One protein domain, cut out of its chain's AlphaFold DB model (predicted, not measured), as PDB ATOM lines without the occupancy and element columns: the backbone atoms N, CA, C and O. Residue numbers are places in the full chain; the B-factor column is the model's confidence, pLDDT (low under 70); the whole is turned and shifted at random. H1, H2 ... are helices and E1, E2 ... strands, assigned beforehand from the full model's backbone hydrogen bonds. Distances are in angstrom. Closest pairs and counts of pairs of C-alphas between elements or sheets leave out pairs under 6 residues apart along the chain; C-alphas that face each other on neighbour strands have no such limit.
ATOM      1  N   LYS A  34       9.879 -33.476 -35.634       72.94
ATOM      2  CA  LYS A  34      10.391 -33.952 -34.335       72.94
ATOM      3  C   LYS A  34       9.618 -35.169 -33.824       72.94
ATOM      4  O   LYS A  34      10.217 -36.143 -33.369       72.94
ATOM      5  N   GLN A  35       8.288 -35.109 -33.864       78.56
ATOM      6  CA  GLN A  35       7.437 -36.166 -33.320       78.56
ATOM      7  C   GLN A  35       7.490 -37.422 -34.179       78.56
ATOM      8  O   GLN A  35       7.490 -38.526 -33.640       78.56
ATOM      9  N   ASP A  36       7.556 -37.263 -35.497       81.00
ATOM     10  CA  ASP A  36       7.653 -38.392 -36.417       81.00
ATOM     11  C   ASP A  36       8.989 -39.123 -36.259       81.00
ATOM     12  O   ASP A  36       9.021 -40.356 -36.247       81.00
ATOM     13  N   TYR A  37      10.079 -38.378 -36.055       81.62
ATOM     14  CA  TYR A  37      11.385 -38.966 -35.781       81.62
ATOM     15  C   TYR A  37      11.417 -39.726 -34.450       81.62
ATOM     16  O   TYR A  37      11.779 -40.900 -34.423       81.62
ATOM     17  N   GLU A  38      10.965 -39.119 -33.350       84.94
ATOM     18  CA  GLU A  38      10.906 -39.824 -32.061       84.94
ATOM     19  C   GLU A  38       9.946 -41.021 -32.099       84.94
ATOM     20  O   GLU A  38      10.234 -42.074 -31.528       84.94
ATOM     21  N   ARG A  39       8.830 -40.920 -32.833       86.12
ATOM     22  CA  ARG A  39       7.924 -42.054 -33.062       86.12
ATOM     23  C   ARG A  39       8.639 -43.190 -33.785       86.12
ATOM     24  O   ARG A  39       8.454 -44.345 -33.405       86.12
ATOM     25  N   LEU A  40       9.467 -42.888 -34.785       86.56
ATOM     26  CA  LEU A  40      10.274 -43.893 -35.474       86.56
ATOM     27  C   LEU A  40      11.204 -44.621 -34.490       86.56
ATOM     28  O   LEU A  40      11.205 -45.851 -34.469       86.56
ATOM     29  N   LEU A  41      11.927 -43.880 -33.643       88.75
ATOM     30  CA  LEU A  41      12.850 -44.454 -32.654       88.75
ATOM     31  C   LEU A  41      12.130 -45.288 -31.583       88.75
ATOM     32  O   LEU A  41      12.640 -46.326 -31.175       88.75
ATOM     33  N   ASN A  42      10.937 -44.869 -31.156       87.06
ATOM     34  CA  ASN A  42      10.174 -45.536 -30.094       87.06
ATOM     35  C   ASN A  42       9.378 -46.762 -30.575       87.06
ATOM     36  O   ASN A  42       8.986 -47.602 -29.765       87.06
ATOM     37  N   THR A  43       9.103 -46.866 -31.877       90.25
ATOM     38  CA  THR A  43       8.346 -47.990 -32.467       90.25
ATOM     39  C   THR A  43       9.236 -49.108 -33.003       90.25
ATOM     40  O   THR A  43       8.741 -50.194 -33.307       90.25
ATOM     41  N   HIS A  44      10.542 -48.865 -33.096       95.25
ATOM     42  CA  HIS A  44      11.528 -49.813 -33.597       95.25
ATOM     43  C   HIS A  44      12.515 -50.204 -32.500       95.25
ATOM     44  O   HIS A  44      12.624 -49.557 -31.462       95.25
ATOM     45  N   VAL A  45      13.243 -51.288 -32.747       96.81
ATOM     46  CA  VAL A  45      14.360 -51.711 -31.901       96.81
ATOM     47  C   VAL A  45      15.676 -51.345 -32.576       96.81
ATOM     48  O   VAL A  45      15.723 -51.180 -33.795       96.81
ATOM     49  N   PHE A  46      16.757 -51.277 -31.812       96.94
ATOM     50  CA  PHE A  46      18.104 -51.176 -32.365       96.94
ATOM     51  C   PHE A  46      18.762 -52.552 -32.358       96.94
ATOM     52  O   PHE A  46      18.799 -53.224 -31.328       96.94
ATOM     53  N   ALA A  47      19.309 -52.972 -33.493       96.38
ATOM     54  CA  ALA A  47      20.045 -54.227 -33.613       96.38
ATOM     55  C   ALA A  47      21.411 -53.978 -34.251       96.38
ATOM     56  O   ALA A  47      21.542 -53.116 -35.124       96.38
ATOM     57  N   ALA A  48      22.427 -54.730 -33.826       94.56
ATOM     58  CA  ALA A  48      23.754 -54.643 -34.422       94.56
ATOM     59  C   ALA A  48      23.715 -55.142 -35.877       94.56
ATOM     60  O   ALA A  48      23.324 -56.278 -36.148       94.56
ATOM     61  N   CYS A  49      24.119 -54.287 -36.814       92.50
ATOM     62  CA  CYS A  49      24.147 -54.566 -38.253       92.50
ATOM     63  C   CYS A  49      25.580 -54.764 -38.767       92.50
ATOM     64  O   CYS A  49      25.824 -55.613 -39.625       92.50
ATOM     65  N   GLN A  50      26.541 -54.003 -38.241       91.88
ATOM     66  CA  GLN A  50      27.955 -54.113 -38.601       91.88
ATOM     67  C   GLN A  50      28.798 -54.318 -37.353       91.88
ATOM     68  O   GLN A  50      28.437 -53.847 -36.275       91.88
ATOM     69  N   ASN A  51      29.936 -54.997 -37.516       90.31
ATOM     70  CA  ASN A  51      30.845 -55.330 -36.418       90.31
ATOM     71  C   ASN A  51      30.106 -56.038 -35.264       90.31
ATOM     72  O   ASN A  51      30.276 -55.700 -34.098       90.31
ATOM     73  N   ILE A  52      29.241 -56.997 -35.600       87.94
ATOM     74  CA  ILE A  52      28.406 -57.717 -34.629       87.94
ATOM     75  C   ILE A  52      29.308 -58.429 -33.606       87.94
ATOM     76  O   ILE A  52      30.333 -59.004 -33.981       87.94
ATOM     77  N   MET A  53      28.921 -58.392 -32.324       83.38
ATOM     78  CA  MET A  53      29.702 -58.912 -31.184       83.38
ATOM     79  C   MET A  53      31.071 -58.233 -31.001       83.38
ATOM     80  O   MET A  53      31.979 -58.797 -30.383       83.38
ATOM     81  N   LYS A  54      31.269 -57.052 -31.600       87.44
ATOM     82  CA  LYS A  54      32.443 -56.214 -31.358       87.44
ATOM     83  C   LYS A  54      32.056 -55.020 -30.481       87.44
ATOM     84  O   LYS A  54      30.929 -54.544 -30.575       87.44
ATOM     85  N   PRO A  55      33.006 -54.464 -29.712       84.00
ATOM     86  CA  PRO A  55      32.770 -53.294 -28.851       84.00
ATOM     87  C   PRO A  55      32.282 -52.066 -29.623       84.00
ATOM     88  O   PRO A  55      31.488 -51.269 -29.141       84.00
ATOM     89  N   TYR A  56      32.744 -51.948 -30.867       86.19
ATOM     90  CA  TYR A  56      32.427 -50.882 -31.810       86.19
ATOM     91  C   TYR A  56      31.324 -51.300 -32.803       86.19
ATOM     92  O   TYR A  56      31.325 -50.890 -33.970       86.19
ATOM     93  N   ALA A  57      30.402 -52.165 -32.366       91.69
ATOM     94  CA  ALA A  57      29.226 -52.543 -33.140       91.69
ATOM     95  C   ALA A  57      28.407 -51.309 -33.534       91.69
ATOM     96  O   ALA A  57      28.147 -50.422 -32.714       91.69
ATOM     97  N   LEU A  58      27.979 -51.277 -34.798       94.19
ATOM     98  CA  LEU A  58      27.036 -50.277 -35.280       94.19
ATOM     99  C   LEU A  58      25.631 -50.865 -35.292       94.19
ATOM    100  O   LEU A  58      25.361 -51.883 -35.937       94.19
ATOM    101  N   TYR A  59      24.748 -50.179 -34.586       96.12
ATOM    102  CA  TYR A  59      23.339 -50.473 -34.452       96.12
ATOM    103  C   TYR A  59      22.531 -49.634 -35.439       96.12
ATOM    104  O   TYR A  59      22.801 -48.450 -35.646       96.12
ATOM    105  N   SER A  60      21.510 -50.253 -36.014       96.06
ATOM    106  CA  SER A  60      20.535 -49.607 -36.893       96.06
ATOM    107  C   SER A  60      19.129 -49.982 -36.439       96.06
ATOM    108  O   SER A  60      18.941 -50.969 -35.719       96.06
ATOM    109  N   LEU A  61      18.137 -49.198 -36.856       96.12
ATOM    110  CA  LEU A  61      16.746 -49.480 -36.532       96.12
ATOM    111  C   LEU A  61      16.273 -50.735 -37.264       96.12
ATOM    112  O   LEU A  61      16.588 -50.965 -38.438       96.12
ATOM    113  N   ALA A  62      15.453 -51.518 -36.578       97.19
ATOM    114  CA  ALA A  62      14.861 -52.724 -37.110       97.19
ATOM    115  C   ALA A  62      13.441 -52.948 -36.589       97.19
ATOM    116  O   ALA A  62      13.085 -52.580 -35.468       97.19
ATOM    117  N   THR A  63      12.629 -53.602 -37.412       97.31
ATOM    118  CA  THR A  63      11.345 -54.169 -37.014       97.31
ATOM    119  C   THR A  63      11.583 -55.496 -36.303       97.31
ATOM    120  O   THR A  63      12.330 -56.351 -36.786       97.31
ATOM    121  N   LEU A  64      10.930 -55.676 -35.156       96.56
ATOM    122  CA  LEU A  64      10.965 -56.911 -34.381       96.56
ATOM    123  C   LEU A  64       9.915 -57.898 -34.910       96.56
ATOM    124  O   LEU A  64       8.735 -57.774 -34.601       96.56
ATOM    125  N   ASN A  65      10.342 -58.897 -35.681       96.81
ATOM    126  CA  ASN A  65       9.434 -59.876 -36.291       96.81
ATOM    127  C   ASN A  65       9.065 -61.012 -35.327       96.81
ATOM    128  O   ASN A  65       7.965 -61.554 -35.393       96.81
ATOM    129  N   LYS A  66      10.011 -61.429 -34.476       96.38
ATOM    130  CA  LYS A  66       9.836 -62.524 -33.511       96.38
ATOM    131  C   LYS A  66      10.660 -62.252 -32.255       96.38
ATOM    132  O   LYS A  66      11.824 -61.862 -32.359       96.38
ATOM    133  N   ARG A  67      10.064 -62.498 -31.085       95.81
ATOM    134  CA  ARG A  67      10.750 -62.489 -29.786       95.81
ATOM    135  C   ARG A  67      11.313 -63.881 -29.441       95.81
ATOM    136  O   ARG A  67      10.736 -64.873 -29.892       95.81
ATOM    137  N   PRO A  68      12.382 -63.949 -28.630       94.56
ATOM    138  CA  PRO A  68      12.894 -65.183 -28.067       94.56
ATOM    139  C   PRO A  68      11.808 -65.965 -27.337       94.56
ATOM    140  O   PRO A  68      10.898 -65.387 -26.739       94.56
ATOM    141  N   THR A  69      11.945 -67.279 -27.357       94.56
ATOM    142  CA  THR A  69      11.179 -68.220 -26.542       94.56
ATOM    143  C   THR A  69      12.152 -69.080 -25.740       94.56
ATOM    144  O   THR A  69      13.358 -69.040 -25.968       94.56
ATOM    145  N   GLU A  70      11.642 -69.907 -24.829       92.69
ATOM    146  CA  GLU A  70      12.480 -70.844 -24.065       92.69
ATOM    147  C   GLU A  70      13.293 -71.794 -24.961       92.69
ATOM    148  O   GLU A  70      14.397 -72.194 -24.604       92.69
ATOM    149  N   LYS A  71      12.766 -72.137 -26.146       93.50
ATOM    150  CA  LYS A  71      13.397 -73.070 -27.096       93.50
ATOM    151  C   LYS A  71      14.269 -72.381 -28.147       93.50
ATOM    152  O   LYS A  71      15.096 -73.037 -28.769       93.50
ATOM    153  N   ASP A  72      14.062 -71.088 -28.380       93.00
ATOM    154  CA  ASP A  72      14.773 -70.303 -29.389       93.00
ATOM    155  C   ASP A  72      15.151 -68.942 -28.794       93.00
ATOM    156  O   ASP A  72      14.305 -68.047 -28.718       93.00
ATOM    157  N   PRO A  73      16.408 -68.758 -28.362       93.88
ATOM    158  CA  PRO A  73      16.814 -67.565 -27.636       93.88
ATOM    159  C   PRO A  73      17.067 -66.352 -28.549       93.88
ATOM    160  O   PRO A  73      17.569 -65.340 -28.065       93.88
ATOM    161  N   TYR A  74      16.790 -66.439 -29.853       95.75
ATOM    162  CA  TYR A  74      17.104 -65.387 -30.818       95.75
ATOM    163  C   TYR A  74      15.881 -64.531 -31.164       95.75
ATOM    164  O   TYR A  74      14.775 -65.019 -31.399       95.75
ATOM    165  N   TYR A  75      16.102 -63.222 -31.270       96.81
ATOM    166  CA  TYR A  75      15.179 -62.319 -31.945       96.81
ATOM    167  C   TYR A  75      15.288 -62.529 -33.453       96.81
ATOM    168  O   TYR A  75      16.395 -62.658 -33.972       96.81
ATOM    169  N   LYS A  76      14.161 -62.473 -34.168       97.81
ATOM    170  CA  LYS A  76      14.150 -62.287 -35.628       97.81
ATOM    171  C   LYS A  76      13.816 -60.833 -35.912       97.81
ATOM    172  O   LYS A  76      12.738 -60.380 -35.527       97.81
ATOM    173  N   ILE A  77      14.695 -60.129 -36.610       97.88
ATOM    174  CA  ILE A  77      14.532 -58.705 -36.927       97.88
ATOM    175  C   ILE A  77      14.709 -58.442 -38.421       97.88
ATOM    176  O   ILE A  77      15.379 -59.216 -39.105       97.88
ATOM    177  N   THR A  78      14.105 -57.363 -38.920       98.31
ATOM    178  CA  THR A  78      14.334 -56.831 -40.274       98.31
ATOM    179  C   THR A  78      14.790 -55.387 -40.161       98.31
ATOM    180  O   THR A  78      14.073 -54.565 -39.601       98.31
ATOM    181  N   PHE A  79      15.960 -55.055 -40.698       97.25
ATOM    182  CA  PHE A  79      16.470 -53.683 -40.650       97.25
ATOM    183  C   PHE A  79      15.634 -52.736 -41.514       97.25
ATOM    184  O   PHE A  79      15.375 -53.023 -42.684       97.25
ATOM    185  N   VAL A  80      15.259 -51.582 -40.960       95.56
ATOM    186  CA  VAL A  80      14.455 -50.566 -41.666       95.56
ATOM    187  C   VAL A  80      15.308 -49.444 -42.255       95.56
ATOM    188  O   VAL A  80      14.900 -48.799 -43.224       95.56
ATOM    189  N   ASN A  81      16.514 -49.238 -41.721       92.88
ATOM    190  CA  ASN A  81      17.471 -48.245 -42.196       92.88
ATOM    191  C   ASN A  81      18.922 -48.760 -42.131       92.88
ATOM    192  O   ASN A  81      19.180 -49.918 -41.795       92.88
ATOM    193  N   GLY A  82      19.860 -47.890 -42.505       90.88
ATOM    194  CA  GLY A  82      21.289 -48.159 -42.407       90.88
ATOM    195  C   GLY A  82      21.831 -49.134 -43.447       90.88
ATOM    196  O   GLY A  82      21.130 -49.538 -44.380       90.88
ATOM    197  N   PRO A  83      23.104 -49.532 -43.292       90.94
ATOM    198  CA  PRO A  83      23.815 -50.357 -44.269       90.94
ATOM    199  C   PRO A  83      23.244 -51.777 -44.419       90.94
ATOM    200  O   PRO A  83      23.582 -52.483 -45.370       90.94
ATOM    201  N   CYS A  84      22.367 -52.206 -43.507       94.38
ATOM    202  CA  CYS A  84      21.679 -53.494 -43.580       94.38
ATOM    203  C   CYS A  84      20.202 -53.394 -43.967       94.38
ATOM    204  O   CYS A  84      19.515 -54.408 -43.862       94.38
ATOM    205  N   LYS A  85      19.697 -52.231 -44.404       96.31
ATOM    206  CA  LYS A  85      18.276 -52.041 -44.737       96.31
ATOM    207  C   LYS A  85      17.710 -53.197 -45.578       96.31
ATOM    208  O   LYS A  85      18.299 -53.604 -46.576       96.31
ATOM    209  N   GLY A  86      16.560 -53.724 -45.157       97.31
ATOM    210  CA  GLY A  86      15.852 -54.837 -45.795       97.31
ATOM    211  C   GLY A  86      16.376 -56.232 -45.436       97.31
ATOM    212  O   GLY A  86      15.688 -57.217 -45.698       97.31
ATOM    213  N   LYS A  87      17.552 -56.353 -44.810       97.44
ATOM    214  CA  LYS A  87      18.097 -57.654 -44.398       97.44
ATOM    215  C   LYS A  87      17.386 -58.174 -43.153       97.44
ATOM    216  O   LYS A  87      17.073 -57.414 -42.234       97.44
ATOM    217  N   VAL A  88      17.193 -59.491 -43.118       97.44
ATOM    218  CA  VAL A  88      16.675 -60.227 -41.961       97.44
ATOM    219  C   VAL A  88      17.844 -60.826 -41.189       97.44
ATOM    220  O   VAL A  88      18.729 -61.433 -41.788       97.44
ATOM    221  N   LEU A  89      17.836 -60.682 -39.866       95.75
ATOM    222  CA  LEU A  89      18.860 -61.230 -38.978       95.75
ATOM    223  C   LEU A  89      18.214 -61.962 -37.799       95.75
ATOM    224  O   LEU A  89      17.182 -61.536 -37.277       95.75
ATOM    225  N   PHE A  90      18.856 -63.049 -37.374       95.19
ATOM    226  CA  PHE A  90      18.584 -63.711 -36.103       95.19
ATOM    227  C   PHE A  90      19.706 -63.355 -35.126       95.19
ATOM    228  O   PHE A  90      20.868 -63.651 -35.398       95.19
ATOM    229  N   THR A  91      19.393 -62.677 -34.023       93.00
ATOM    230  CA  THR A  91      20.411 -62.178 -33.082       93.00
ATOM    231  C   THR A  91      19.887 -62.125 -31.649       93.00
ATOM    232  O   THR A  91      18.680 -62.072 -31.425       93.00
ATOM    233  N   LYS A  92      20.797 -62.153 -30.673       90.69
ATOM    234  CA  LYS A  92      20.508 -61.878 -29.255       90.69
ATOM    235  C   LYS A  92      20.797 -60.424 -28.875       90.69
ATOM    236  O   LYS A  92      20.273 -59.945 -27.878       90.69
ATOM    237  N   ASP A  93      21.615 -59.734 -29.669       90.88
ATOM    238  CA  ASP A  93      22.052 -58.363 -29.412       90.88
ATOM    239  C   ASP A  93      21.048 -57.369 -30.005       90.88
ATOM    240  O   ASP A  93      21.169 -56.913 -31.149       90.88
ATOM    241  N   VAL A  94      20.001 -57.108 -29.224       94.81
ATOM    242  CA  VAL A  94      18.928 -56.168 -29.548       94.81
ATOM    243  C   VAL A  94      18.697 -55.247 -28.358       94.81
ATOM    244  O   VAL A  94      18.416 -55.698 -27.249       94.81
ATOM    245  N   ILE A  95      18.754 -53.944 -28.607       96.62
ATOM    246  CA  ILE A  95      18.305 -52.911 -27.679       96.62
ATOM    247  C   ILE A  95      16.835 -52.639 -27.999       96.62
ATOM    248  O   ILE A  95      16.489 -52.099 -29.052       96.62
ATOM    249  N   LEU A  96      15.958 -53.080 -27.100       96.06
ATOM    250  CA  LEU A  96      14.512 -53.103 -27.304       96.06
ATOM    251  C   LEU A  96      13.860 -51.743 -27.097       96.06
ATOM    252  O   LEU A  96      12.882 -51.440 -27.773       96.06
ATOM    253  N   LYS A  97      14.348 -50.967 -26.127       94.75
ATOM    254  CA  LYS A  97      13.787 -49.658 -25.795       94.75
ATOM    255  C   LYS A  97      14.883 -48.688 -25.407       94.75
ATOM    256  O   LYS A  97      15.843 -49.044 -24.721       94.75
ATOM    257  N   THR A  98      14.692 -47.456 -25.851       93.88
ATOM    258  CA  THR A  98      15.549 -46.328 -25.520       93.88
ATOM    259  C   THR A  98      14.695 -45.108 -25.234       93.88
ATOM    260  O   THR A  98      13.570 -45.020 -25.723       93.88
ATOM    261  N   GLU A  99      15.239 -44.163 -24.483       91.31
ATOM    262  CA  GLU A  99      14.578 -42.899 -24.165       91.31
ATOM    263  C   GLU A  99      15.524 -41.734 -24.459       91.31
ATOM    264  O   GLU A  99      16.739 -41.887 -24.298       91.31
ATOM    265  N   PRO A 100      15.016 -40.582 -24.924       89.69
ATOM    266  CA  PRO A 100      15.854 -39.409 -25.132       89.69
ATOM    267  C   PRO A 100      16.506 -38.978 -23.813       89.69
ATOM    268  O   PRO A 100      15.904 -39.062 -22.745       89.69
ATOM    269  N   LEU A 101      17.738 -38.475 -23.889       85.56
ATOM    270  CA  LEU A 101      18.496 -37.967 -22.740       85.56
ATOM    271  C   LEU A 101      18.013 -36.565 -22.283       85.56
ATOM    272  O   LEU A 101      18.809 -35.741 -21.835       85.56
ATOM    273  N   GLU A 102      16.723 -36.250 -22.446       70.19
ATOM    274  CA  GLU A 102      16.148 -34.950 -22.084       70.19
ATOM    275  C   GLU A 102      15.830 -34.924 -20.574       70.19
ATOM    276  O   GLU A 102      14.929 -35.608 -20.098       70.19
ATOM    277  N   GLY A 103      16.583 -34.135 -19.799       58.56
ATOM    278  CA  GLY A 103      16.238 -33.779 -18.410       58.56
ATOM    279  C   GLY A 103      16.508 -34.832 -17.323       58.56
ATOM    280  O   GLY A 103      16.286 -34.545 -16.148       58.56
ATOM    281  N   GLY A 104      17.010 -36.019 -17.672       57.81
ATOM    282  CA  GLY A 104      17.466 -37.017 -16.699       57.81
ATOM    283  C   GLY A 104      18.879 -36.730 -16.182       57.81
ATOM    284  O   GLY A 104      19.749 -36.303 -16.941       57.81
ATOM    285  N   ALA A 105      19.142 -37.003 -14.901       71.00
ATOM    286  CA  ALA A 105      20.497 -36.969 -14.354       71.00
ATOM    287  C   ALA A 105      21.311 -38.144 -14.921       71.00
ATOM    288  O   ALA A 105      21.346 -39.232 -14.350       71.00
ATOM    289  N   VAL A 106      21.954 -37.941 -16.071       86.00
ATOM    290  CA  VAL A 106      22.981 -38.867 -16.549       86.00
ATOM    291  C   VAL A 106      24.233 -38.685 -15.700       86.00
ATOM    292  O   VAL A 106      24.605 -37.568 -15.343       86.00
ATOM    293  N   THR A 107      24.888 -39.784 -15.347       90.12
ATOM    294  CA  THR A 107      26.098 -39.759 -14.523       90.12
ATOM    295  C   THR A 107      27.239 -40.460 -15.239       90.12
ATOM    296  O   THR A 107      27.032 -41.275 -16.144       90.12
ATOM    297  N   LYS A 108      28.470 -40.137 -14.834       92.56
ATOM    298  CA  LYS A 108      29.667 -40.817 -15.327       92.56
ATOM    299  C   LYS A 108      29.539 -42.335 -15.133       92.56
ATOM    300  O   LYS A 108      29.123 -42.788 -14.073       92.56
ATOM    301  N   GLY A 109      29.921 -43.106 -16.146       91.06
ATOM    302  CA  GLY A 109      29.835 -44.566 -16.173       91.06
ATOM    303  C   GLY A 109      28.523 -45.111 -16.740       91.06
ATOM    304  O   GLY A 109      28.425 -46.313 -16.975       91.06
ATOM    305  N   THR A 110      27.530 -44.258 -17.010       92.62
ATOM    306  CA  THR A 110      26.274 -44.697 -17.633       92.62
ATOM    307  C   THR A 110      26.523 -45.126 -19.078       92.62
ATOM    308  O   THR A 110      27.159 -44.392 -19.839       92.62
ATOM    309  N   VAL A 111      26.004 -46.294 -19.471       94.25
ATOM    310  CA  VAL A 111      26.018 -46.731 -20.872       94.25
ATOM    311  C   VAL A 111      24.830 -46.118 -21.598       94.25
ATOM    312  O   VAL A 111      23.686 -46.231 -21.159       94.25
ATOM    313  N   VAL A 112      25.105 -45.491 -22.730       95.12
ATOM    314  CA  VAL A 112      24.116 -44.829 -23.576       95.12
ATOM    315  C   VAL A 112      24.243 -45.311 -25.012       95.12
ATOM    316  O   VAL A 112      25.270 -45.861 -25.417       95.12
ATOM    317  N   LEU A 113      23.193 -45.085 -25.795       95.62
ATOM    318  CA  LEU A 113      23.237 -45.232 -27.240       95.62
ATOM    319  C   LEU A 113      23.437 -43.848 -27.862       95.62
ATOM    320  O   LEU A 113      22.656 -42.937 -27.598       95.62
ATOM    321  N   ARG A 114      24.468 -43.679 -28.690       94.88
ATOM    322  CA  ARG A 114      24.771 -42.403 -29.355       94.88
ATOM    323  C   ARG A 114      24.746 -42.552 -30.868       94.88
ATOM    324  O   ARG A 114      25.247 -43.535 -31.411       94.88
ATOM    325  N   ASN A 115      24.160 -41.568 -31.538       94.88
ATOM    326  CA  ASN A 115      24.132 -41.474 -32.990       94.88
ATOM    327  C   ASN A 115      25.554 -41.240 -33.518       94.88
ATOM    328  O   ASN A 115      26.193 -40.249 -33.165       94.88
ATOM    329  N   TYR A 116      26.028 -42.139 -34.382       94.56
ATOM    330  CA  TYR A 116      27.387 -42.135 -34.926       94.56
ATOM    331  C   TYR A 116      27.766 -40.799 -35.578       94.56
ATOM    332  O   TYR A 116      28.897 -40.336 -35.436       94.56
ATOM    333  N   TRP A 117      26.824 -40.176 -36.280       94.31
ATOM    334  CA  TRP A 117      27.082 -38.953 -37.031       94.31
ATOM    335  C   TRP A 117      27.109 -37.694 -36.168       94.31
ATOM    336  O   TRP A 117      27.665 -36.686 -36.596       94.31
ATOM    337  N   ASN A 118      26.473 -37.741 -34.993       94.69
ATOM    338  CA  ASN A 118      26.341 -36.624 -34.058       94.69
ATOM    339  C   ASN A 118      26.021 -35.264 -34.725       94.69
ATOM    340  O   ASN A 118      26.742 -34.286 -34.506       94.69
ATOM    341  N   PRO A 119      24.967 -35.173 -35.560       93.50
ATOM    342  CA  PRO A 119      24.644 -33.934 -36.256       93.50
ATOM    343  C   PRO A 119      24.288 -32.811 -35.278       93.50
ATOM    344  O   PRO A 119      23.562 -33.019 -34.304       93.50
ATOM    345  N   SER A 120      24.747 -31.595 -35.569       91.06
ATOM    346  CA  SER A 120      24.333 -30.398 -34.827       91.06
ATOM    347  C   SER A 120      22.841 -30.103 -35.009       91.06
ATOM    348  O   SER A 120      22.187 -29.678 -34.062       91.06
ATOM    349  N   ASN A 121      22.293 -30.378 -36.198       88.69
ATOM    350  CA  ASN A 121      20.858 -30.335 -36.460       88.69
ATOM    351  C   ASN A 121      20.186 -31.642 -35.978       88.69
ATOM    352  O   ASN A 121      20.442 -32.689 -36.577       88.69
ATOM    353  N   PRO A 122      19.308 -31.608 -34.954       82.12
ATOM    354  CA  PRO A 122      18.622 -32.800 -34.438       82.12
ATOM    355  C   PRO A 122      17.674 -33.464 -35.446       82.12
ATOM    356  O   PRO A 122      17.294 -34.617 -35.255       82.12
ATOM    357  N   TYR A 123      17.289 -32.759 -36.512       81.31
ATOM    358  CA  TYR A 123      16.306 -33.224 -37.495       81.31
ATOM    359  C   TYR A 123      16.940 -33.658 -38.820       81.31
ATOM    360  O   TYR A 123      16.257 -33.752 -39.839       81.31
ATOM    361  N   ASP A 124      18.249 -33.913 -38.830       84.62
ATOM    362  CA  ASP A 124      18.950 -34.429 -40.004       84.62
ATOM    363  C   ASP A 124      18.560 -35.898 -40.262       84.62
ATOM    364  O   ASP A 124      19.137 -36.839 -39.708       84.62
ATOM    365  N   LYS A 125      17.541 -36.086 -41.111       78.88
ATOM    366  CA  LYS A 125      16.943 -37.396 -41.418       78.88
ATOM    367  C   LYS A 125      17.917 -38.356 -42.113       78.88
ATOM    368  O   LYS A 125      17.730 -39.571 -42.017       78.88
ATOM    369  N   GLU A 126      18.965 -37.845 -42.759       83.94
ATOM    370  CA  GLU A 126      19.970 -38.661 -43.455       83.94
ATOM    371  C   GLU A 126      20.958 -39.327 -42.489       83.94
ATOM    372  O   GLU A 126      21.584 -40.331 -42.826       83.94
ATOM    373  N   LYS A 127      21.059 -38.816 -41.259       87.06
ATOM    374  CA  LYS A 127      22.032 -39.248 -40.248       87.06
ATOM    375  C   LYS A 127      21.402 -40.047 -39.116       87.06
ATOM    376  O   LYS A 127      21.849 -39.982 -37.979       87.06
ATOM    377  N   THR A 128      20.354 -40.808 -39.403       83.38
ATOM    378  CA  THR A 128      19.574 -41.556 -38.395       83.38
ATOM    379  C   THR A 128      19.888 -43.054 -38.382       83.38
ATOM    380  O   THR A 128      19.272 -43.842 -37.658       83.38
ATOM    381  N   ASP A 129      20.845 -43.464 -39.207       90.31
ATOM    382  CA  ASP A 129      21.001 -44.833 -39.681       90.31
ATOM    383  C   ASP A 129      22.026 -45.661 -38.890       90.31
ATOM    384  O   ASP A 129      22.049 -46.889 -39.015       90.31
ATOM    385  N   ARG A 130      22.855 -45.008 -38.065       94.19
ATOM    386  CA  ARG A 130      23.976 -45.630 -37.345       94.19
ATOM    387  C   ARG A 130      24.095 -45.125 -35.918       94.19
ATOM    388  O   ARG A 130      24.170 -43.925 -35.667       94.19
ATOM    389  N   TRP A 131      24.204 -46.069 -34.998       95.38
ATOM    390  CA  TRP A 131      24.294 -45.825 -33.566       95.38
ATOM    391  C   TRP A 131      25.341 -46.742 -32.941       95.38
ATOM    392  O   TRP A 131      25.586 -47.830 -33.448       95.38
ATOM    393  N   HIS A 132      25.950 -46.339 -31.836       93.62
ATOM    394  CA  HIS A 132      26.854 -47.198 -31.068       93.62
ATOM    395  C   HIS A 132      26.619 -47.053 -29.569       93.62
ATOM    396  O   HIS A 132      26.101 -46.036 -29.099       93.62
ATOM    397  N   LYS A 133      26.999 -48.087 -28.818       94.38
ATOM    398  CA  LYS A 133      27.078 -48.006 -27.360       94.38
ATOM    399  C   LYS A 133      28.275 -47.131 -26.985       94.38
ATOM    400  O   LYS A 133      29.342 -47.236 -27.587       94.38
ATOM    401  N   ALA A 134      28.089 -46.279 -25.992       94.44
ATOM    402  CA  ALA A 134      29.125 -45.411 -25.452       94.44
ATOM    403  C   ALA A 134      28.964 -45.299 -23.939       94.44
ATOM    404  O   ALA A 134      27.880 -45.550 -23.411       94.44
ATOM    405  N   VAL A 135      30.024 -44.903 -23.243       94.50
ATOM    406  CA  VAL A 135      29.998 -44.690 -21.793       94.50
ATOM    407  C   VAL A 135      30.190 -43.212 -21.498       94.50
ATOM    408  O   VAL A 135      31.086 -42.571 -22.044       94.50
ATOM    409  N   VAL A 136      29.350 -42.655 -20.628       94.69
ATOM    410  CA  VAL A 136      29.482 -41.261 -20.199       94.69
ATOM    411  C   VAL A 136      30.753 -41.093 -19.375       94.69
ATOM    412  O   VAL A 136      30.893 -41.678 -18.306       94.69
ATOM    413  N   SER A 137      31.674 -40.268 -19.855       95.38
ATOM    414  CA  SER A 137      32.950 -39.985 -19.192       95.38
ATOM    415  C   SER A 137      32.904 -38.703 -18.357       95.38
ATOM    416  O   SER A 137      33.550 -38.624 -17.308       95.38
ATOM    417  N   SER A 138      32.114 -37.715 -18.790       94.12
ATOM    418  CA  SER A 138      31.941 -36.427 -18.116       94.12
ATOM    419  C   SER A 138      30.619 -35.761 -18.515       94.12
ATOM    420  O   SER A 138      30.179 -35.831 -19.663       94.12
ATOM    421  N   THR A 139      30.000 -35.087 -17.545       93.50
ATOM    422  CA  THR A 139      28.789 -34.265 -17.708       93.50
ATOM    423  C   THR A 139      29.071 -32.775 -17.515       93.50
ATOM    424  O   THR A 139      28.148 -31.971 -17.410       93.50
ATOM    425  N   ALA A 140      30.347 -32.375 -17.503       93.62
ATOM    426  CA  ALA A 140      30.773 -31.007 -17.202       93.62
ATOM    427  C   ALA A 140      30.271 -29.950 -18.203       93.62
ATOM    428  O   ALA A 140      30.304 -28.764 -17.898       93.62
ATOM    429  N   ARG A 141      29.842 -30.373 -19.401       92.50
ATOM    430  CA  ARG A 141      29.319 -29.504 -20.471       92.50
ATOM    431  C   ARG A 141      27.821 -29.700 -20.722       92.50
ATOM    432  O   ARG A 141      27.312 -29.274 -21.760       92.50
ATOM    433  N   MET A 142      27.120 -30.375 -19.807       90.38
ATOM    434  CA  MET A 142      25.709 -30.722 -19.982       90.38
ATOM    435  C   MET A 142      24.815 -29.475 -20.031       90.38
ATOM    436  O   MET A 142      23.829 -29.462 -20.761       90.38
ATOM    437  N   ASP A 143      25.213 -28.406 -19.338       89.38
ATOM    438  CA  ASP A 143      24.629 -27.058 -19.413       89.38
ATOM    439  C   ASP A 143      24.648 -26.472 -20.835       89.38
ATOM    440  O   ASP A 143      23.761 -25.714 -21.218       89.38
ATOM    441  N   LYS A 144      25.632 -26.871 -21.647       91.25
ATOM    442  CA  LYS A 144      25.775 -26.503 -23.064       91.25
ATOM    443  C   LYS A 144      25.109 -27.505 -24.005       91.25
ATOM    444  O   LYS A 144      25.332 -27.453 -25.213       91.25
ATOM    445  N   GLY A 145      24.340 -28.451 -23.468       91.19
ATOM    446  CA  GLY A 145      23.706 -29.507 -24.246       91.19
ATOM    447  C   GLY A 145      24.688 -30.544 -24.793       91.19
ATOM    448  O   GLY A 145      24.396 -31.160 -25.818       91.19
ATOM    449  N   ILE A 146      25.847 -30.738 -24.147       93.75
ATOM    450  CA  ILE A 146      26.890 -31.678 -24.585       93.75
ATOM    451  C   ILE A 146      27.327 -32.579 -23.425       93.75
ATOM    452  O   ILE A 146      27.541 -32.113 -22.311       93.75
ATOM    453  N   ILE A 147      27.545 -33.864 -23.693       94.69
ATOM    454  CA  ILE A 147      28.234 -34.775 -22.764       94.69
ATOM    455  C   ILE A 147      29.472 -35.374 -23.416       94.69
ATOM    456  O   ILE A 147      29.533 -35.511 -24.638       94.69
ATOM    457  N   ASP A 148      30.451 -35.740 -22.598       95.94
ATOM    458  CA  ASP A 148      31.676 -36.375 -23.067       95.94
ATOM    459  C   ASP A 148      31.536 -37.889 -22.963       95.94
ATOM    460  O   ASP A 148      31.235 -38.426 -21.893       95.94
ATOM    461  N   LEU A 149      31.808 -38.589 -24.054       96.19
ATOM    462  CA  LEU A 149      31.679 -40.033 -24.169       96.19
ATOM    463  C   LEU A 149      33.037 -40.691 -24.411       96.19
ATOM    464  O   LEU A 149      33.887 -40.148 -25.115       96.19
ATOM    465  N   GLU A 150      33.206 -41.880 -23.848       95.12
ATOM    466  CA  GLU A 150      34.283 -42.820 -24.157       95.12
ATOM    467  C   GLU A 150      33.688 -44.045 -24.860       95.12
ATOM    468  O   GLU A 150      32.571 -44.482 -24.558       95.12
ATOM    469  N   PHE A 151      34.443 -44.611 -25.799       92.56
ATOM    470  CA  PHE A 151      34.013 -45.764 -26.586       92.56
ATOM    471  C   PHE A 151      34.817 -46.999 -26.204       92.56
ATOM    472  O   PHE A 151      36.039 -46.905 -26.077       92.56
ATOM    473  N   PRO A 152      34.169 -48.155 -26.008       89.06
ATOM    474  CA  PRO A 152      34.879 -49.364 -25.628       89.06
ATOM    475  C   PRO A 152      35.765 -49.840 -26.782       89.06
ATOM    476  O   PRO A 152      35.339 -49.915 -27.936       89.06
ATOM    477  N   ARG A 153      37.011 -50.181 -26.459       86.12
ATOM    478  CA  ARG A 153      37.955 -50.815 -27.386       86.12
ATOM    479  C   ARG A 153      37.910 -52.331 -27.239       86.12
ATOM    480  O   ARG A 153      37.935 -53.037 -28.245       86.12
ATOM    481  N   ASP A 154      37.822 -52.806 -25.997       82.19
ATOM    482  CA  ASP A 154      37.622 -54.201 -25.606       82.19
ATOM    483  C   ASP A 154      36.957 -54.301 -24.215       82.19
ATOM    484  O   ASP A 154      36.403 -53.321 -23.718       82.19
ATOM    485  N   LYS A 155      36.882 -55.519 -23.643       75.38
ATOM    486  CA  LYS A 155      36.129 -55.807 -22.402       75.38
ATOM    487  C   LYS A 155      36.622 -55.014 -21.201       75.38
ATOM    488  O   LYS A 155      35.874 -54.840 -20.242       75.38
ATOM    489  N   ASN A 156      37.874 -54.580 -21.256       80.75
ATOM    490  CA  ASN A 156      38.596 -53.969 -20.156       80.75
ATOM    491  C   ASN A 156      39.210 -52.612 -20.530       80.75
ATOM    492  O   ASN A 156      39.661 -51.915 -19.625       80.75
ATOM    493  N   ASP A 157      39.229 -52.242 -21.812       85.19
ATOM    494  CA  ASP A 157      39.869 -51.024 -22.313       85.19
ATOM    495  C   ASP A 157      38.911 -50.133 -23.120       85.19
ATOM    496  O   ASP A 157      38.009 -50.599 -23.827       85.19
ATOM    497  N   PHE A 158      39.156 -48.827 -23.055       87.38
ATOM    498  CA  PHE A 158      38.447 -47.800 -23.812       87.38
ATOM    499  C   PHE A 158      39.387 -47.151 -24.823       87.38
ATOM    500  O   PHE A 158      40.605 -47.119 -24.665       87.38
ATOM    501  N   MET A 159      38.820 -46.605 -25.893       86.75
ATOM    502  CA  MET A 159      39.583 -45.755 -26.793       86.75
ATOM    503  C   MET A 159      40.124 -44.543 -26.014       86.75
ATOM    504  O   MET A 159      39.401 -43.971 -25.200       86.75
ATOM    505  N   PRO A 160      41.367 -44.103 -26.278       82.00
ATOM    506  CA  PRO A 160      41.974 -42.984 -25.551       82.00
ATOM    507  C   PRO A 160      41.300 -41.636 -25.852       82.00
ATOM    508  O   PRO A 160      41.494 -40.664 -25.124       82.00
ATOM    509  N   ALA A 161      40.530 -41.561 -26.940       84.38
ATOM    510  CA  ALA A 161      39.818 -40.364 -27.345       84.38
ATOM    511  C   ALA A 161      38.454 -40.268 -26.647       84.38
ATOM    512  O   ALA A 161      37.657 -41.206 -26.678       84.38
ATOM    513  N   ARG A 162      38.183 -39.091 -26.078       91.94
ATOM    514  CA  ARG A 162      36.854 -38.683 -25.616       91.94
ATOM    515  C   ARG A 162      36.195 -37.825 -26.680       91.94
ATOM    516  O   ARG A 162      36.833 -36.915 -27.209       91.94
ATOM    517  N   GLU A 163      34.918 -38.060 -26.944       94.69
ATOM    518  CA  GLU A 163      34.146 -37.257 -27.894       94.69
ATOM    519  C   GLU A 163      32.999 -36.526 -27.204       94.69
ATOM    520  O   GLU A 163      32.280 -37.097 -26.388       94.69
ATOM    521  N   GLY A 164      32.787 -35.262 -27.575       95.38
ATOM    522  CA  GLY A 164      31.583 -34.530 -27.190       95.38
ATOM    523  C   GLY A 164      30.399 -34.931 -28.067       95.38
ATOM    524  O   GLY A 164      30.485 -34.843 -29.292       95.38
ATOM    525  N   ALA A 165      29.284 -35.317 -27.457       95.44
ATOM    526  CA  ALA A 165      28.029 -35.606 -28.141       95.44
ATOM    527  C   ALA A 165      26.937 -34.623 -27.714       95.44
ATOM    528  O   ALA A 165      26.785 -34.347 -26.524       95.44
ATOM    529  N   TYR A 166      26.169 -34.116 -28.681       94.06
ATOM    530  CA  TYR A 166      24.985 -33.313 -28.380       94.06
ATOM    531  C   TYR A 166      23.924 -34.186 -27.703       94.06
ATOM    532  O   TYR A 166      23.697 -35.314 -28.144       94.06
ATOM    533  N   LEU A 167      23.251 -33.676 -26.667       92.44
ATOM    534  CA  LEU A 167      22.277 -34.450 -25.881       92.44
ATOM    535  C   LEU A 167      21.170 -35.071 -26.747       92.44
ATOM    536  O   LEU A 167      20.798 -36.218 -26.525       92.44
ATOM    537  N   HIS A 168      20.697 -34.363 -27.779       90.38
ATOM    538  CA  HIS A 168      19.663 -34.863 -28.699       90.38
ATOM    539  C   HIS A 168      20.113 -36.047 -29.569       90.38
ATOM    540  O   HIS A 168      19.283 -36.723 -30.169       90.38
ATOM    541  N   ASN A 169      21.418 -36.318 -29.637       93.69
ATOM    542  CA  ASN A 169      21.996 -37.464 -30.340       93.69
ATOM    543  C   ASN A 169      22.298 -38.641 -29.406       93.69
ATOM    544  O   ASN A 169      22.938 -39.606 -29.830       93.69
ATOM    545  N   VAL A 170      21.879 -38.564 -28.143       94.44
ATOM    546  CA  VAL A 170      22.132 -39.580 -27.125       94.44
ATOM    547  C   VAL A 170      20.812 -40.067 -26.540       94.44
ATOM    548  O   VAL A 170      19.877 -39.298 -26.324       94.44
ATOM    549  N   ARG A 171      20.738 -41.370 -26.279       93.94
ATOM    550  CA  ARG A 171      19.573 -42.020 -25.688       93.94
ATOM    551  C   ARG A 171      19.981 -42.927 -24.536       93.94
ATOM    552  O   ARG A 171      20.974 -43.653 -24.629       93.94
ATOM    553  N   PHE A 172      19.186 -42.923 -23.472       93.75
ATOM    554  CA  PHE A 172      19.252 -43.946 -22.439       93.75
ATOM    555  C   PHE A 172      18.810 -45.285 -23.011       93.75
ATOM    556  O   PHE A 172      17.849 -45.356 -23.776       93.75
ATOM    557  N   ILE A 173      19.489 -46.354 -22.612       94.19
ATOM    558  CA  ILE A 173      19.051 -47.716 -22.897       94.19
ATOM    559  C   ILE A 173      18.210 -48.171 -21.710       94.19
ATOM    560  O   ILE A 173      18.734 -48.358 -20.617       94.19
ATOM    561  N   THR A 174      16.906 -48.329 -21.925       93.12
ATOM    562  CA  THR A 174      15.977 -48.764 -20.873       93.12
ATOM    563  C   THR A 174      15.664 -50.248 -20.965       93.12
ATOM    564  O   THR A 174      15.337 -50.870 -19.956       93.12
ATOM    565  N   GLN A 175      15.776 -50.843 -22.161       94.19
ATOM    566  CA  GLN A 175      15.680 -52.290 -22.342       94.19
ATOM    567  C   GLN A 175      16.695 -52.797 -23.378       94.19
ATOM    568  O   GLN A 175      16.712 -52.285 -24.501       94.19
ATOM    569  N   PRO A 176      17.475 -53.847 -23.060       92.94
ATOM    570  CA  PRO A 176      17.445 -54.615 -21.807       92.94
ATOM    571  C   PRO A 176      18.001 -53.822 -20.612       92.94
ATOM    572  O   PRO A 176      18.733 -52.853 -20.787       92.94
ATOM    573  N   GLU A 177      17.636 -54.243 -19.401       91.50
ATOM    574  CA  GLU A 177      18.211 -53.693 -18.173       91.50
ATOM    575  C   GLU A 177      19.710 -54.021 -18.110       91.50
ATOM    576  O   GLU A 177      20.120 -55.177 -18.273       91.50
ATOM    577  N   ILE A 178      20.532 -53.002 -17.874       89.75
ATOM    578  CA  ILE A 178      21.986 -53.149 -17.806       89.75
ATOM    579  C   ILE A 178      22.362 -53.596 -16.394       89.75
ATOM    580  O   ILE A 178      22.442 -52.786 -15.476       89.75
ATOM    581  N   LYS A 179      22.609 -54.897 -16.227       86.50
ATOM    582  CA  LYS A 179      23.051 -55.473 -14.944       86.50
ATOM    583  C   LYS A 179      24.556 -55.341 -14.720       86.50
ATOM    584  O   LYS A 179      24.996 -55.116 -13.600       86.50
ATOM    585  N   ASP A 180      25.336 -55.491 -15.788       87.19
ATOM    586  CA  ASP A 180      26.795 -55.405 -15.774       87.19
ATOM    587  C   ASP A 180      27.272 -54.677 -17.036       87.19
ATOM    588  O   ASP A 180      26.996 -55.106 -18.159       87.19
ATOM    589  N   VAL A 181      27.989 -53.567 -16.850       86.19
ATOM    590  CA  VAL A 181      28.465 -52.713 -17.949       86.19
ATOM    591  C   VAL A 181      29.462 -53.450 -18.846       86.19
ATOM    592  O   VAL A 181      29.362 -53.362 -20.068       86.19
ATOM    593  N   ARG A 182      30.399 -54.210 -18.267       83.19
ATOM    594  CA  ARG A 182      31.454 -54.904 -19.025       83.19
ATOM    595  C   ARG A 182      30.891 -56.009 -19.898       83.19
ATOM    596  O   ARG A 182      31.426 -56.271 -20.961       83.19
ATOM    597  N   THR A 183      29.827 -56.660 -19.454       83.62
ATOM    598  CA  THR A 183      29.139 -57.688 -20.234       83.62
ATOM    599  C   THR A 183      28.228 -57.047 -21.270       83.62
ATOM    600  O   THR A 183      28.154 -57.524 -22.391       83.62
ATOM    601  N   PHE A 184      27.562 -55.942 -20.928       86.81
ATOM    602  CA  PHE A 184      26.607 -55.286 -21.817       86.81
ATOM    603  C   PHE A 184      27.244 -54.618 -23.047       86.81
ATOM    604  O   PHE A 184      26.611 -54.507 -24.103       86.81
ATOM    605  N   LEU A 185      28.494 -54.170 -22.931       86.12
ATOM    606  CA  LEU A 185      29.253 -53.605 -24.050       86.12
ATOM    607  C   LEU A 185      29.700 -54.669 -25.085       86.12
ATOM    608  O   LEU A 185      30.294 -54.284 -26.092       86.12
ATOM    609  N   PHE A 186      29.423 -55.967 -24.858       76.06
ATOM    610  CA  PHE A 186      29.948 -57.112 -25.626       76.06
ATOM    611  C   PHE A 186      28.876 -58.047 -26.173       76.06
ATOM    612  O   PHE A 186      27.857 -58.265 -25.485       76.06
TER     613      PHE A 186
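What this domain is: This is residues 34 to 186 of the 186 residues of an uncharacterized protein of Elusimicrobia bacterium (UniProt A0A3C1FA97). Two strongly twisted sheets stand side by side: a six-stranded one folded back on itself, E5 E10 E6 facing E8 E9 with E7 as the hinge, and a four-stranded one, E1 to E4, curled like part of a barrel. H1 grazes both sheets, and the short H2 grazes the larger. The printed part has 153 residues, with two named helices and ten named strands in the order H1, E1 to E10, H2. The sheet orders are E1 E2 E3 E4 and E5 E10 E6 E7 E8 E9, both antiparallel. The class is mostly strand, and the whole is compact, with a radius of gyration of the C-alphas of 15.0 A and spans of 46 by 37 by 25 A.

How they stand to each other: Begin with H1, residues 34 to 43, where every O i to N i+4 pair is within hydrogen-bond range. Then follow a meander, each strand the antiparallel neighbour of the one before: E1 (45 to 50), E2 (58 to 66), E3 (75 to 79) and E4 (88 to 91). Look for N 47 and O 60 at 3.0 A between E1 and E2, N 63 and O 78 at 2.8 A between E2 and E3, and N 75 and O 91 at 2.8 A between E3 and E4. E2 bends by 69 degrees at residue 63. Next comes E5, residues 97 to 100; its closest C-alphas with H1 are those of Lys 97 and Asn 42, 7.0 A apart. A second meander is E6 (111 to 115), E7 (131 to 138), E8 (146 to 152) and E9 (158 to 166), with N 112 and O 134 at 2.9 A, N 137 and O 148 at 2.8 A, and N 149 and O 163 at 2.8 A. The closest C-alphas of E2 and E7, Tyr 59 and Trp 131, are 4.8 A apart. E10, residues 170 to 175, has E5 and E6 as neighbours, with N 172 and O 99 at 2.8 A and N 171 and O 113 at 2.8 A. H2, residues 181 to 184, is too short for an O i to N i+4 pair; its one O i to N i+3 pair is within range.

Where its parts are: Find C-alpha 34 at (10.391, -33.952, -34.335); H1 runs 14.3 A from there. E2 measures 21.2 A and E9 20.3 A. H2 ends at C-alpha 184, (26.607, -55.286, -21.817).

The domain as a whole: The C-alphas of Lys 71 and Lys 144, the two farthest apart, are 48.4 A apart. The printed part has no cut, and the link from E6 to E7 is long. Look for low confidence at residues 103 to 104, under 70.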